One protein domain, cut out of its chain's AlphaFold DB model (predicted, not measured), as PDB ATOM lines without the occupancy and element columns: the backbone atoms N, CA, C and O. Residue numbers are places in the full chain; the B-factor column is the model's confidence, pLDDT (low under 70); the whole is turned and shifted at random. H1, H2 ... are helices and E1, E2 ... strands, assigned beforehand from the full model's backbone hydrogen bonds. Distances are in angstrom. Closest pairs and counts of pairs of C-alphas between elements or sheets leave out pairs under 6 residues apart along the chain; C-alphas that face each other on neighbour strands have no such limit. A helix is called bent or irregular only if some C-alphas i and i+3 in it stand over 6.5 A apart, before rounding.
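This is residues 160 to 267 of the 276 residues of an uncharacterized protein of Mangrovimonas yunxiaonensis (UniProt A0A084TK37). Two small four-stranded sheets, E2 E1 E7 E8 and E4 E3 E5 E6, stand at an angle to each other and come close beside their edge strands E8 and E6, a loose meeting. The long loop of residues 192 to 210 and the short helix H2 lie on the same side of the sheet E4 E3 E5 E6 as the other sheet, while H1 lies out at one end of the domain. The printed part has 108 residues, with eight named strands and two named helices in the order E1 E2 E3 E4 E5 E6 H1 H2 E7 E8. The first sheet is mixed, the second all antiparallel, and the class is mixed, helices and strands. The whole is compact, with a radius of gyration of the C-alphas of 13.8 A and spans of 36 by 29 by 26 A.

E1, residues 160 to 164, and E2, residues 167 to 169, form a hairpin, with N 169 and O 162 2.8 A apart. On the other side of E1 is its parallel neighbour E7, residues 253 to 258, with N 161 and O 254 2.8 A apart. E7 and E8, residues 263 to 266, form a hairpin, with N 257 and O 264 2.8 A apart. In the second sheet E3, residues 176 to 182, and E4, residues 189 to 191, form a hairpin, with N 180 and O 190 2.8 A apart. E3 is also antiparallel to E5, residues 211 to 218, at 163 degrees, with N 179 and O 215 2.9 A apart. E5 and E6, residues 221 to 226, form a hairpin, with N 216 and O 223 2.8 A apart. Between the sheets, the closest C-alphas of E6 and E8 are those of Tyr 223 and Ile 263, 7.6 A apart. H1, residues 234 to 240, and H2, residues 245 to 249, are near each other, and neither is on a sheet. The O i to N i+4 pair of H2 is within hydrogen-bond range; in H1 1 of 3 such pairs is, beside 3 of 4 O i to N i+3 pairs.

C-alpha 160 begins E1 at (10.432, -20.967, 21.582). E5 is 20.6 A long, E3 19.6 A, E6 16.4 A and E7 16.0 A. H1 is only just irregular: C-alphas 235 and 238 are 6.7 A apart. E8 ends at C-alpha 266, (15.244, -12.429, 20.037).

The C-alphas farthest apart are those of Lys 173 and Pro 233, at 40.0 A. The link from E4 to E5 is long, 19 residues, and in it residues 193 to 194 pair antiparallel with 199 to 200. The printed part has no cut, and no printed residue is under 70 in pLDDT.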
ATOM      1  N   LEU A 160       9.210 -21.135  22.354       96.06
ATOM      2  CA  LEU A 160      10.432 -20.967  21.582       96.06
ATOM      3  C   LEU A 160      10.194 -21.334  20.116       96.06
ATOM      4  O   LEU A 160       9.921 -22.485  19.783       96.06
ATOM      5  N   LYS A 161      10.388 -20.372  19.217       96.06
ATOM      6  CA  LYS A 161      10.550 -20.641  17.785       96.06
ATOM      7  C   LYS A 161      12.023 -20.681  17.428       96.06
ATOM      8  O   LYS A 161      12.770 -19.788  17.821       96.06
ATOM      9  N   VAL A 162      12.431 -21.667  16.641       94.94
ATOM     10  CA  VAL A 162      13.815 -21.791  16.172       94.94
ATOM     11  C   VAL A 162      13.836 -21.651  14.661       94.94
ATOM     12  O   VAL A 162      13.032 -22.269  13.975       94.94
ATOM     13  N   PHE A 163      14.743 -20.823  14.150       94.62
ATOM     14  CA  PHE A 163      14.985 -20.678  12.720       94.62
ATOM     15  C   PHE A 163      16.433 -21.044  12.406       94.62
ATOM     16  O   PHE A 163      17.340 -20.316  12.816       94.62
ATOM     17  N   GLU A 164      16.647 -22.127  11.664       91.69
ATOM     18  CA  GLU A 164      17.965 -22.541  11.175       91.69
ATOM     19  C   GLU A 164      18.121 -22.098   9.716       91.69
ATOM     20  O   GLU A 164      17.325 -22.459   8.851       91.69
ATOM     21  N   ASN A 165      19.129 -21.268   9.434       89.00
ATOM     22  CA  ASN A 165      19.411 -20.731   8.095       89.00
ATOM     23  C   ASN A 165      18.195 -20.072   7.405       89.00
ATOM     24  O   ASN A 165      18.073 -20.077   6.181       89.00
ATOM     25  N   GLY A 166      17.307 -19.467   8.200       86.94
ATOM     26  CA  GLY A 166      16.125 -18.745   7.722       86.94
ATOM     27  C   GLY A 166      14.840 -19.573   7.631       86.94
ATOM     28  O   GLY A 166      13.787 -18.985   7.384       86.94
ATOM     29  N   GLU A 167      14.887 -20.880   7.886       92.62
ATOM     30  CA  GLU A 167      13.712 -21.762   7.888       92.62
ATOM     31  C   GLU A 167      13.316 -22.155   9.314       92.62
ATOM     32  O   GLU A 167      14.179 -22.335  10.168       92.62
ATOM     33  N   GLU A 168      12.011 -22.250   9.594       94.19
ATOM     34  CA  GLU A 168      11.515 -22.647  10.920       94.19
ATOM     35  C   GLU A 168      11.793 -24.137  11.163       94.19
ATOM     36  O   GLU A 168      11.355 -24.996  10.395       94.19
ATOM     37  N   SER A 169      12.500 -24.428  12.253       94.06
ATOM     38  CA  SER A 169      12.887 -25.772  12.667       94.06
ATOM     39  C   SER A 169      12.022 -26.281  13.811       94.06
ATOM     40  O   SER A 169      11.640 -25.548  14.723       94.06
ATOM     41  N   ASP A 170      11.756 -27.583  13.782       93.38
ATOM     42  CA  ASP A 170      11.046 -28.289  14.842       93.38
ATOM     43  C   ASP A 170      11.966 -28.495  16.055       93.38
ATOM     44  O   ASP A 170      12.928 -29.268  15.997       93.38
ATOM     45  N   VAL A 171      11.646 -27.821  17.165       93.69
ATOM     46  CA  VAL A 171      12.435 -27.843  18.408       93.69
ATOM     47  C   VAL A 171      12.618 -29.260  18.961       93.69
ATOM     48  O   VAL A 171      13.650 -29.569  19.557       93.69
ATOM     49  N   SER A 172      11.662 -30.159  18.716       94.00
ATOM     50  CA  SER A 172      11.736 -31.546  19.191       94.00
ATOM     51  C   SER A 172      12.818 -32.377  18.487       94.00
ATOM     52  O   SER A 172      13.232 -33.418  19.003       94.00
ATOM     53  N   LYS A 173      13.284 -31.929  17.314       92.94
ATOM     54  CA  LYS A 173      14.228 -32.657  16.451       92.94
ATOM     55  C   LYS A 173      15.651 -32.109  16.494       92.94
ATOM     56  O   LYS A 173      16.548 -32.730  15.927       92.94
ATOM     57  N   ILE A 174      15.859 -30.972  17.149       92.50
ATOM     58  CA  ILE A 174      17.159 -30.304  17.236       92.50
ATOM     59  C   ILE A 174      17.842 -30.600  18.576       92.50
ATOM     60  O   ILE A 174      17.208 -30.706  19.629       92.50
ATOM     61  N   ASP A 175      19.170 -30.707  18.548       93.50
ATOM     62  CA  ASP A 175      19.987 -30.797  19.762       93.50
ATOM     63  C   ASP A 175      20.144 -29.404  20.383       93.50
ATOM     64  O   ASP A 175      21.155 -28.731  20.176       93.50
ATOM     65  N   LEU A 176      19.093 -28.950  21.071       95.94
ATOM     66  CA  LEU A 176      19.009 -27.630  21.695       95.94
ATOM     67  C   LEU A 176      18.537 -27.724  23.146       95.94
ATOM     68  O   LEU A 176      17.397 -28.099  23.369       95.94
ATOM     69  N   ASP A 177      19.330 -27.309  24.123       96.81
ATOM     70  CA  ASP A 177      18.881 -27.163  25.513       96.81
ATOM     71  C   ASP A 177      18.968 -25.696  25.960       96.81
ATOM     72  O   ASP A 177      19.904 -24.977  25.602       96.81
ATOM     73  N   LEU A 178      18.008 -25.255  26.778       97.44
ATOM     74  CA  LEU A 178      18.024 -23.941  27.422       97.44
ATOM     75  C   LEU A 178      18.115 -24.103  28.934       97.44
ATOM     76  O   LEU A 178      17.266 -24.760  29.545       97.44
ATOM     77  N   TYR A 179      19.113 -23.454  29.531       97.62
ATOM     78  CA  TYR A 179      19.310 -23.444  30.971       97.62
ATOM     79  C   TYR A 179      19.367 -22.027  31.524       97.62
ATOM     80  O   TYR A 179      20.247 -21.251  31.160       97.62
ATOM     81  N   LEU A 180      18.473 -21.709  32.450       97.12
ATOM     82  CA  LEU A 180      18.501 -20.461  33.196       97.12
ATOM     83  C   LEU A 180      19.484 -20.595  34.361       97.12
ATOM     84  O   LEU A 180      19.298 -21.445  35.235       97.12
ATOM     85  N   ASN A 181      20.533 -19.778  34.365       97.44
ATOM     86  CA  ASN A 181      21.494 -19.715  35.461       97.44
ATOM     87  C   ASN A 181      21.015 -18.677  36.474       97.44
ATOM     88  O   ASN A 181      20.645 -17.555  36.103       97.44
ATOM     89  N   THR A 182      20.999 -19.062  37.747       95.62
ATOM     90  CA  THR A 182      20.477 -18.221  38.822       95.62
ATOM     91  C   THR A 182      21.466 -18.110  39.973       95.62
ATOM     92  O   THR A 182      22.251 -19.022  40.227       95.62
ATOM     93  N   ASN A 183      21.361 -17.021  40.730       93.50
ATOM     94  CA  ASN A 183      22.115 -16.826  41.969       93.50
ATOM     95  C   ASN A 183      21.540 -17.608  43.171       93.50
ATOM     96  O   ASN A 183      22.011 -17.454  44.299       93.50
ATOM     97  N   ASN A 184      20.513 -18.441  42.961       91.31
ATOM     98  CA  ASN A 184      19.900 -19.246  44.008       91.31
ATOM     99  C   ASN A 184      20.725 -20.512  44.258       91.31
ATOM    100  O   ASN A 184      20.739 -21.426  43.438       91.31
ATOM    101  N   GLU A 185      21.341 -20.615  45.436       85.38
ATOM    102  CA  GLU A 185      22.198 -21.752  45.801       85.38
ATOM    103  C   GLU A 185      21.503 -23.120  45.702       85.38
ATOM    104  O   GLU A 185      22.160 -24.127  45.445       85.38
ATOM    105  N   LYS A 186      20.177 -23.180  45.896       85.75
ATOM    106  CA  LYS A 186      19.422 -24.439  45.790       85.75
ATOM    107  C   LYS A 186      19.154 -24.839  44.344       85.75
ATOM    108  O   LYS A 186      19.073 -26.029  44.061       85.75
ATOM    109  N   ASN A 187      19.006 -23.860  43.455       85.44
ATOM    110  CA  ASN A 187      18.650 -24.050  42.051       85.44
ATOM    111  C   ASN A 187      19.565 -23.208  41.142       85.44
ATOM    112  O   ASN A 187      19.074 -22.342  40.415       85.44
ATOM    113  N   PRO A 188      20.889 -23.446  41.152       92.19
ATOM    114  CA  PRO A 188      21.839 -22.584  40.444       92.19
ATOM    115  C   PRO A 188      21.672 -22.646  38.920       92.19
ATOM    116  O   PRO A 188      22.075 -21.734  38.205       92.19
ATOM    117  N   LYS A 189      21.067 -23.725  38.410       95.69
ATOM    118  CA  LYS A 189      20.809 -23.935  36.987       95.69
ATOM    119  C   LYS A 189      19.491 -24.680  36.797       95.69
ATOM    120  O   LYS A 189      19.313 -25.763  37.352       95.69
ATOM    121  N   LEU A 190      18.586 -24.110  36.009       95.88
ATOM    122  CA  LEU A 190      17.256 -24.653  35.722       95.88
ATOM    123  C   LEU A 190      17.135 -24.965  34.234       95.88
ATOM    124  O   LEU A 190      17.419 -24.101  33.415       95.88
ATOM    125  N   SER A 191      16.709 -26.174  33.871       96.62
ATOM    126  CA  SER A 191      16.319 -26.477  32.488       96.62
ATOM    127  C   SER A 191      14.936 -25.894  32.235       96.62
ATOM    128  O   SER A 191      14.016 -26.235  32.973       96.62
ATOM    129  N   ILE A 192      14.800 -25.045  31.217       96.44
ATOM    130  CA  ILE A 192      13.551 -24.304  30.967       96.44
ATOM    131  C   ILE A 192      12.887 -24.651  29.635       96.44
ATOM    132  O   ILE A 192      11.750 -24.267  29.424       96.44
ATOM    133  N   LEU A 193      13.565 -25.349  28.720       97.25
ATOM    134  CA  LEU A 193      12.964 -25.722  27.437       97.25
ATOM    135  C   LEU A 193      12.278 -27.082  27.522       97.25
ATOM    136  O   LEU A 193      12.941 -28.109  27.699       97.25
ATOM    137  N   ASN A 194      10.975 -27.101  27.276       96.31
ATOM    138  CA  ASN A 194      10.239 -28.318  26.999       96.31
ATOM    139  C   ASN A 194      10.262 -28.607  25.494       96.31
ATOM    140  O   ASN A 194       9.545 -28.016  24.692       96.31
ATOM    141  N   LYS A 195      11.104 -29.561  25.085       94.25
ATOM    142  CA  LYS A 195      11.289 -29.923  23.669       94.25
ATOM    143  C   LYS A 195      10.040 -30.490  22.991       94.25
ATOM    144  O   LYS A 195       9.986 -30.502  21.768       94.25
ATOM    145  N   SER A 196       9.074 -31.011  23.750       93.81
ATOM    146  CA  SER A 196       7.921 -31.716  23.172       93.81
ATOM    147  C   SER A 196       6.870 -30.769  22.587       93.81
ATOM    148  O   SER A 196       6.229 -31.100  21.593       93.81
ATOM    149  N   ASN A 197       6.728 -29.588  23.184       93.50
ATOM    150  CA  ASN A 197       5.769 -28.545  22.817       93.50
ATOM    151  C   ASN A 197       6.447 -27.188  22.550       93.50
ATOM    152  O   ASN A 197       5.782 -26.241  22.147       93.50
ATOM    153  N   SER A 198       7.775 -27.115  22.681       95.19
ATOM    154  CA  SER A 198       8.590 -25.903  22.523       95.19
ATOM    155  C   SER A 198       8.328 -24.827  23.583       95.19
ATOM    156  O   SER A 198       8.686 -23.671  23.370       95.19
ATOM    157  N   GLU A 199       7.713 -25.176  24.711       96.69
ATOM    158  CA  GLU A 199       7.386 -24.225  25.777       96.69
ATOM    159  C   GLU A 199       8.619 -23.867  26.624       96.69
ATOM    160  O   GLU A 199       9.537 -24.674  26.811       96.69
ATOM    161  N   ILE A 200       8.637 -22.628  27.118       95.75
ATOM    162  CA  ILE A 200       9.576 -22.138  28.123       95.75
ATOM    163  C   ILE A 200       8.900 -22.228  29.492       95.75
ATOM    164  O   ILE A 200       8.075 -21.386  29.847       95.75
ATOM    165  N   ASP A 201       9.295 -23.232  30.270       92.75
ATOM    166  CA  ASP A 201       8.718 -23.552  31.569       92.75
ATOM    167  C   ASP A 201       9.569 -22.981  32.709       92.75
ATOM    168  O   ASP A 201      10.770 -23.248  32.829       92.75
ATOM    169  N   LEU A 202       8.925 -22.215  33.590       90.88
ATOM    170  CA  LEU A 202       9.508 -21.741  34.843       90.88
ATOM    171  C   LEU A 202       8.784 -22.363  36.043       90.88
ATOM    172  O   LEU A 202       7.586 -22.635  35.967       90.88
ATOM    173  N   PRO A 203       9.474 -22.551  37.183       88.62
ATOM    174  CA  PRO A 203       8.810 -22.911  38.430       88.62
ATOM    175  C   PRO A 203       7.725 -21.895  38.810       88.62
ATOM    176  O   PRO A 203       7.892 -20.690  38.606       88.62
ATOM    177  N   GLU A 204       6.642 -22.358  39.435       84.38
ATOM    178  CA  GLU A 204       5.631 -21.454  39.990       84.38
ATOM    179  C   GLU A 204       6.264 -20.455  40.974       84.38
ATOM    180  O   GLU A 204       7.088 -20.824  41.814       84.38
ATOM    181  N   ASN A 205       5.843 -19.189  40.898       84.75
ATOM    182  CA  ASN A 205       6.347 -18.090  41.733       84.75
ATOM    183  C   ASN A 205       7.868 -17.863  41.629       84.75
ATOM    184  O   ASN A 205       8.512 -17.475  42.608       84.75
ATOM    185  N   PHE A 206       8.453 -18.108  40.453       89.69
ATOM    186  CA  PHE A 206       9.866 -17.849  40.200       89.69
ATOM    187  C   PHE A 206      10.228 -16.366  40.414       89.69
ATOM    188  O   PHE A 206       9.583 -15.457  39.889       89.69
ATOM    189  N   ASP A 207      11.290 -16.114  41.181       92.44
ATOM    190  CA  ASP A 207      11.804 -14.764  41.413       92.44
ATOM    191  C   ASP A 207      12.779 -14.371  40.299       92.44
ATOM    192  O   ASP A 207      13.955 -14.743  40.306       92.44
ATOM    193  N   PHE A 208      12.294 -13.565  39.354       91.25
ATOM    194  CA  PHE A 208      13.080 -13.070  38.222       91.25
ATOM    195  C   PHE A 208      14.337 -12.302  38.633       91.25
ATOM    196  O   PHE A 208      15.272 -12.221  37.840       91.25
ATOM    197  N   ASN A 209      14.420 -11.780  39.863       90.81
ATOM    198  CA  ASN A 209      15.635 -11.124  40.342       90.81
ATOM    199  C   ASN A 209      16.813 -12.085  40.507       90.81
ATOM    200  O   ASN A 209      17.953 -11.624  40.517       90.81
ATOM    201  N   GLN A 210      16.552 -13.389  40.570       93.94
ATOM    202  CA  GLN A 210      17.577 -14.416  40.722       93.94
ATOM    203  C   GLN A 210      18.276 -14.758  39.405       93.94
ATOM    204  O   GLN A 210      19.337 -15.374  39.440       93.94
ATOM    205  N   ILE A 211      17.719 -14.365  38.254       95.00
ATOM    206  CA  ILE A 211      18.315 -14.649  36.944       95.00
ATOM    207  C   ILE A 211      19.638 -13.897  36.804       95.00
ATOM    208  O   ILE A 211      19.675 -12.672  36.955       95.00
ATOM    209  N   GLU A 212      20.688 -14.626  36.435       95.62
ATOM    210  CA  GLU A 212      21.986 -14.063  36.060       95.62
ATOM    211  C   GLU A 212      22.181 -14.112  34.543       95.62
ATOM    212  O   GLU A 212      22.506 -13.103  33.917       95.62
ATOM    213  N   SER A 213      21.919 -15.270  33.934       96.25
ATOM    214  CA  SER A 213      22.088 -15.482  32.498       96.25
ATOM    215  C   SER A 213      21.271 -16.671  31.995       96.25
ATOM    216  O   SER A 213      20.696 -17.441  32.765       96.25
ATOM    217  N   LEU A 214      21.236 -16.832  30.677       97.19
ATOM    218  CA  LEU A 214      20.678 -17.983  29.984       97.19
ATOM    219  C   LEU A 214      21.794 -18.669  29.194       97.19
ATOM    220  O   LEU A 214      22.426 -18.053  28.337       97.19
ATOM    221  N   THR A 215      22.013 -19.955  29.448       97.44
ATOM    222  CA  THR A 215      22.853 -20.811  28.610       97.44
ATOM    223  C   THR A 215      21.998 -21.488  27.548       97.44
ATOM    224  O   THR A 215      21.085 -22.248  27.863       97.44
ATOM    225  N   ILE A 216      22.348 -21.257  26.290       96.62
ATOM    226  CA  ILE A 216      21.800 -21.921  25.114       96.62
ATOM    227  C   ILE A 216      22.831 -22.955  24.670       96.62
ATOM    228  O   ILE A 216      23.945 -22.596  24.289       96.62
ATOM    229  N   LYS A 217      22.488 -24.238  24.736       95.88
ATOM    230  CA  LYS A 217      23.361 -25.324  24.295       95.88
ATOM    231  C   LYS A 217      22.835 -25.888  22.986       95.88
ATOM    232  O   LYS A 217      21.770 -26.484  22.983       95.88
ATOM    233  N   TYR A 218      23.574 -25.713  21.898       93.94
ATOM    234  CA  TYR A 218      23.183 -26.164  20.563       93.94
ATOM    235  C   TYR A 218      24.309 -26.967  19.907       93.94
ATOM    236  O   TYR A 218      25.446 -26.489  19.841       93.94
ATOM    237  N   LEU A 219      24.015 -28.191  19.450       92.00
ATOM    238  CA  LEU A 219      24.999 -29.138  18.891       92.00
ATOM    239  C   LEU A 219      26.244 -29.295  19.786       92.00
ATOM    240  O   LEU A 219      27.391 -29.248  19.331       92.00
ATOM    241  N   GLY A 220      26.021 -29.396  21.098       88.12
ATOM    242  CA  GLY A 220      27.077 -29.483  22.108       88.12
ATOM    243  C   GLY A 220      27.877 -28.197  22.381       88.12
ATOM    244  O   GLY A 220      28.701 -28.210  23.296       88.12
ATOM    245  N   LYS A 221      27.647 -27.095  21.654       91.81
ATOM    246  CA  LYS A 221      28.272 -25.782  21.911       91.81
ATOM    247  C   LYS A 221      27.409 -24.940  22.843       91.81
ATOM    248  O   LYS A 221      26.193 -24.923  22.699       91.81
ATOM    249  N   GLU A 222      28.040 -24.215  23.760       94.19
ATOM    250  CA  GLU A 222      27.353 -23.336  24.712       94.19
ATOM    251  C   GLU A 222      27.473 -21.864  24.306       94.19
ATOM    252  O   GLU A 222      28.553 -21.382  23.963       94.19
ATOM    253  N   TYR A 223      26.354 -21.153  24.396       93.69
ATOM    254  CA  TYR A 223      26.228 -19.718  24.177       93.69
ATOM    255  C   TYR A 223      25.562 -19.110  25.406       93.69
ATOM    256  O   TYR A 223      24.619 -19.685  25.946       93.69
ATOM    257  N   ILE A 224      26.053 -17.964  25.868       93.81
ATOM    258  CA  ILE A 224      25.560 -17.323  27.088       93.81
ATOM    259  C   ILE A 224      24.925 -15.987  26.719       93.81
ATOM    260  O   ILE A 224      25.555 -15.143  26.083       93.81
ATOM    261  N   VAL A 225      23.676 -15.805  27.137       92.94
ATOM    262  CA  VAL A 225      22.962 -14.533  27.092       92.94
ATOM    263  C   VAL A 225      22.915 -13.990  28.510       92.94
ATOM    264  O   VAL A 225      22.215 -14.523  29.369       92.94
ATOM    265  N   GLU A 226      23.683 -12.940  28.770       92.62
ATOM    266  CA  GLU A 226      23.666 -12.257  30.061       92.62
ATOM    267  C   GLU A 226      22.332 -11.542  30.277       92.62
ATOM    268  O   GLU A 226      21.762 -10.965  29.344       92.62
ATOM    269  N   ARG A 227      21.844 -11.517  31.522       90.88
ATOM    270  CA  ARG A 227      20.632 -10.759  31.847       90.88
ATOM    271  C   ARG A 227      20.822  -9.270  31.599       90.88
ATOM    272  O   ARG A 227      19.928  -8.632  31.049       90.88
ATOM    273  N   PHE A 228      21.956  -8.705  32.003       89.62
ATOM    274  CA  PHE A 228      22.208  -7.274  31.878       89.62
ATOM    275  C   PHE A 228      23.404  -6.981  30.990       89.62
ATOM    276  O   PHE A 228      24.467  -7.589  31.105       89.62
ATOM    277  N   ASN A 229      23.260  -5.942  30.172       84.25
ATOM    278  CA  ASN A 229      24.414  -5.263  29.615       84.25
ATOM    279  C   ASN A 229      24.983  -4.313  30.676       84.25
ATOM    280  O   ASN A 229      24.515  -3.184  30.831       84.25
ATOM    281  N   ASN A 230      26.028  -4.757  31.373       84.19
ATOM    282  CA  ASN A 230      26.685  -3.988  32.435       84.19
ATOM    283  C   ASN A 230      27.314  -2.664  31.958       84.19
ATOM    284  O   ASN A 230      27.714  -1.848  32.785       84.19
ATOM    285  N   SER A 231      27.381  -2.425  30.644       86.12
ATOM    286  CA  SER A 231      27.824  -1.146  30.076       86.12
ATOM    287  C   SER A 231      26.716  -0.081  30.041       86.12
ATOM    288  O   SER A 231      27.009   1.086  29.787       86.12
ATOM    289  N   MET A 232      25.448  -0.455  30.260       83.31
ATOM    290  CA  MET A 232      24.307   0.470  30.278       83.31
ATOM    291  C   MET A 232      23.997   0.978  31.699       83.31
ATOM    292  O   MET A 232      24.281   0.273  32.667       83.31
ATOM    293  N   PRO A 233      23.380   2.166  31.858       86.94
ATOM    294  CA  PRO A 233      22.853   2.631  33.144       86.94
ATOM    295  C   PRO A 233      21.813   1.668  33.730       86.94
ATOM    296  O   PRO A 233      21.026   1.085  32.982       86.94
ATOM    297  N   LYS A 234      21.772   1.534  35.063       83.25
ATOM    298  CA  LYS A 234      20.881   0.591  35.769       83.25
ATOM    299  C   LYS A 234      19.409   0.791  35.418       83.25
ATOM    300  O   LYS A 234      18.673  -0.179  35.289       83.25
ATOM    301  N   GLU A 235      19.002   2.038  35.218       80.56
ATOM    302  CA  GLU A 235      17.636   2.419  34.860       80.56
ATOM    303  C   GLU A 235      17.216   1.841  33.498       80.56
ATOM    304  O   GLU A 235      16.040   1.568  33.276       80.56
ATOM    305  N   ILE A 236      18.175   1.628  32.592       83.38
ATOM    306  CA  ILE A 236      17.948   1.118  31.232       83.38
ATOM    307  C   ILE A 236      18.173  -0.399  31.165       83.38
ATOM    308  O   ILE A 236      17.583  -1.070  30.319       83.38
ATOM    309  N   GLN A 237      19.001  -0.954  32.053       84.00
ATOM    310  CA  GLN A 237      19.347  -2.378  32.057       84.00
ATOM    311  C   GLN A 237      18.111  -3.283  32.134       84.00
ATOM    312  O   GLN A 237      17.987  -4.183  31.314       84.00
ATOM    313  N   GLU A 238      17.169  -3.029  33.046       83.75
ATOM    314  CA  GLU A 238      15.955  -3.858  33.155       83.75
ATOM    315  C   GLU A 238      15.009  -3.646  31.959       83.75
ATOM    316  O   GLU A 238      14.450  -4.599  31.418       83.75
ATOM    317  N   LEU A 239      14.898  -2.404  31.474       82.56
ATOM    318  CA  LEU A 239      14.078  -2.063  30.306       82.56
ATOM    319  C   LEU A 239      14.571  -2.717  29.016       82.56
ATOM    320  O   LEU A 239      13.776  -2.923  28.107       82.56
ATOM    321  N   THR A 240      15.863  -3.023  28.923       84.25
ATOM    322  CA  THR A 240      16.495  -3.589  27.722       84.25
ATOM    323  C   THR A 240      16.954  -5.028  27.907       84.25
ATOM    324  O   THR A 240      17.416  -5.646  26.950       84.25
ATOM    325  N   SER A 241      16.814  -5.579  29.115       88.19
ATOM    326  CA  SER A 241      17.249  -6.934  29.422       88.19
ATOM    327  C   SER A 241      16.469  -7.947  28.578       88.19
ATOM    328  O   SER A 241      15.228  -7.930  28.597       88.19
ATOM    329  N   PRO A 242      17.167  -8.867  27.883       88.19
ATOM    330  CA  PRO A 242      16.518  -9.952  27.161       88.19
ATOM    331  C   PRO A 242      15.909 -11.003  28.100       88.19
ATOM    332  O   PRO A 242      15.130 -11.829  27.640       88.19
ATOM    333  N   LEU A 243      16.244 -10.964  29.397       92.12
ATOM    334  CA  LEU A 243      15.788 -11.900  30.429       92.12
ATOM    335  C   LEU A 243      15.047 -11.183  31.575       92.12
ATOM    336  O   LEU A 243      14.978 -11.691  32.692       92.12
ATOM    337  N   SER A 244      14.507  -9.986  31.324       91.19
ATOM    338  CA  SER A 244      13.617  -9.293  32.269       91.19
ATOM    339  C   SER A 244      12.319 -10.072  32.467       91.19
ATOM    340  O   SER A 244      11.859 -10.718  31.523       91.19
ATOM    341  N   LYS A 245      11.629  -9.849  33.590       90.38
ATOM    342  CA  LYS A 245      10.274 -10.370  33.856       90.38
ATOM    343  C   LYS A 245       9.297 -10.190  32.679       90.38
ATOM    344  O   LYS A 245       8.594 -11.126  32.313       90.38
ATOM    345  N   TYR A 246       9.324  -9.020  32.028       88.31
ATOM    346  CA  TYR A 246       8.517  -8.722  30.834       88.31
ATOM    347  C   TYR A 246       8.657  -9.789  29.737       88.31
ATOM    348  O   TYR A 246       7.665 -10.228  29.167       88.31
ATOM    349  N   CYS A 247       9.884 -10.252  29.481       90.56
ATOM    350  CA  CYS A 247      10.168 -11.189  28.398       90.56
ATOM    351  C   CYS A 247       9.586 -12.587  28.643       90.56
ATOM    352  O   CYS A 247       9.478 -13.355  27.695       90.56
ATOM    353  N   PHE A 248       9.239 -12.921  29.887       90.56
ATOM    354  CA  PHE A 248       8.659 -14.213  30.248       90.56
ATOM    355  C   PHE A 248       7.141 -14.159  30.398       90.56
ATOM    356  O   PHE A 248       6.465 -15.102  30.010       90.56
ATOM    357  N   GLU A 249       6.604 -13.074  30.961       86.44
ATOM    358  CA  GLU A 249       5.179 -13.003  31.321       86.44
ATOM    359  C   GLU A 249       4.303 -12.272  30.301       86.44
ATOM    360  O   GLU A 249       3.087 -12.434  30.320       86.44
ATOM    361  N   GLN A 250       4.888 -11.422  29.455       85.19
ATOM    362  CA  GLN A 250       4.123 -10.544  28.555       85.19
ATOM    363  C   GLN A 250       4.351 -10.866  27.079       85.19
ATOM    364  O   GLN A 250       3.865 -10.159  26.201       85.19
ATOM    365  N   LEU A 251       5.081 -11.945  26.793       87.38
ATOM    366  CA  LEU A 251       5.387 -12.377  25.440       87.38
ATOM    367  C   LEU A 251       4.893 -13.787  25.192       87.38
ATOM    368  O   LEU A 251       5.018 -14.670  26.026       87.38
ATOM    369  N   GLU A 252       4.410 -14.002  23.978       87.75
ATOM    370  CA  GLU A 252       3.941 -15.315  23.536       87.75
ATOM    371  C   GLU A 252       5.059 -16.165  22.951       87.75
ATOM    372  O   GLU A 252       4.938 -17.384  22.855       87.75
ATOM    373  N   LYS A 253       6.142 -15.526  22.491       91.56
ATOM    374  CA  LYS A 253       7.247 -16.246  21.873       91.56
ATOM    375  C   LYS A 253       8.602 -15.590  22.054       91.56
ATOM    376  O   LYS A 253       8.738 -14.369  21.975       91.56
ATOM    377  N   TRP A 254       9.614 -16.440  22.145       94.38
ATOM    378  CA  TRP A 254      11.001 -16.108  21.851       94.38
ATOM    379  C   TRP A 254      11.380 -16.672  20.491       94.38
ATOM    380  O   TRP A 254      10.848 -17.695  20.060       94.38
ATOM    381  N   THR A 255      12.296 -16.005  19.796       95.12
ATOM    382  CA  THR A 255      12.828 -16.504  18.524       95.12
ATOM    383  C   THR A 255      14.328 -16.716  18.644       95.12
ATOM    384  O   THR A 255      15.068 -15.783  18.928       95.12
ATOM    385  N   LEU A 256      14.784 -17.941  18.418       94.62
ATOM    386  CA  LEU A 256      16.194 -18.277  18.312       94.62
ATOM    387  C   LEU A 256      16.561 -18.386  16.834       94.62
ATOM    388  O   LEU A 256      16.065 -19.263  16.129       94.62
ATOM    389  N   ARG A 257      17.428 -17.496  16.361       93.75
ATOM    390  CA  ARG A 257      17.993 -17.569  15.012       93.75
ATOM    391  C   ARG A 257      19.356 -18.222  15.077       93.75
ATOM    392  O   ARG A 257      20.207 -17.784  15.846       93.75
ATOM    393  N   ILE A 258      19.541 -19.245  14.261       90.88
ATOM    394  CA  ILE A 258      20.785 -19.986  14.126       90.88
ATOM    395  C   ILE A 258      21.203 -19.865  12.666       90.88
ATOM    396  O   ILE A 258      20.509 -20.338  11.765       90.88
ATOM    397  N   ASP A 259      22.322 -19.195  12.434       87.19
ATOM    398  CA  ASP A 259      22.989 -19.154  11.138       87.19
ATOM    399  C   ASP A 259      24.366 -19.830  11.246       87.19
ATOM    400  O   ASP A 259      24.784 -20.260  12.324       87.19
ATOM    401  N   GLU A 260      25.069 -19.975  10.120       77.25
ATOM    402  CA  GLU A 260      26.344 -20.708  10.060       77.25
ATOM    403  C   GLU A 260      27.394 -20.232  11.083       77.25
ATOM    404  O   GLU A 260      28.286 -21.006  11.438       77.25
ATOM    405  N   ASN A 261      27.301 -18.986  11.569       74.81
ATOM    406  CA  ASN A 261      28.316 -18.381  12.434       74.81
ATOM    407  C   ASN A 261      27.782 -17.809  13.757       74.81
ATOM    408  O   ASN A 261      28.588 -17.529  14.644       74.81
ATOM    409  N   ASN A 262      26.471 -17.634  13.913       84.00
ATOM    410  CA  ASN A 262      25.866 -16.932  15.035       84.00
ATOM    411  C   ASN A 262      24.597 -17.625  15.530       84.00
ATOM    412  O   ASN A 262      23.797 -18.174  14.774       84.00
ATOM    413  N   ILE A 263      24.389 -17.499  16.838       88.62
ATOM    414  CA  ILE A 263      23.114 -17.773  17.485       88.62
ATOM    415  C   ILE A 263      22.634 -16.474  18.115       88.62
ATOM    416  O   ILE A 263      23.351 -15.862  18.909       88.62
ATOM    417  N   ILE A 264      21.429 -16.047  17.753       90.69
ATOM    418  CA  ILE A 264      20.813 -14.814  18.239       90.69
ATOM    419  C   ILE A 264      19.482 -15.169  18.883       90.69
ATOM    420  O   ILE A 264      18.604 -15.743  18.240       90.69
ATOM    421  N   LEU A 265      19.328 -14.802  20.153       91.62
ATOM    422  CA  LEU A 265      18.056 -14.887  20.852       91.62
ATOM    423  C   LEU A 265      17.331 -13.541  20.771       91.62
ATOM    424  O   LEU A 265      17.789 -12.533  21.306       91.62
ATOM    425  N   GLU A 266      16.172 -13.547  20.129       91.50
ATOM    426  CA  GLU A 266      15.244 -12.429  20.037       91.50
ATOM    427  C   GLU A 266      14.114 -12.655  21.049       91.50
ATOM    428  O   GLU A 266      13.150 -13.380  20.786       91.50
ATOM    429  N   THR A 267      14.243 -12.046  22.228       85.62
ATOM    430  CA  THR A 267      13.211 -12.089  23.279       85.62
ATOM    431  C   THR A 267      12.351 -10.843  23.321       85.62
ATOM    432  O   THR A 267      11.466 -10.751  24.142       85.62
TER     433      THR A 267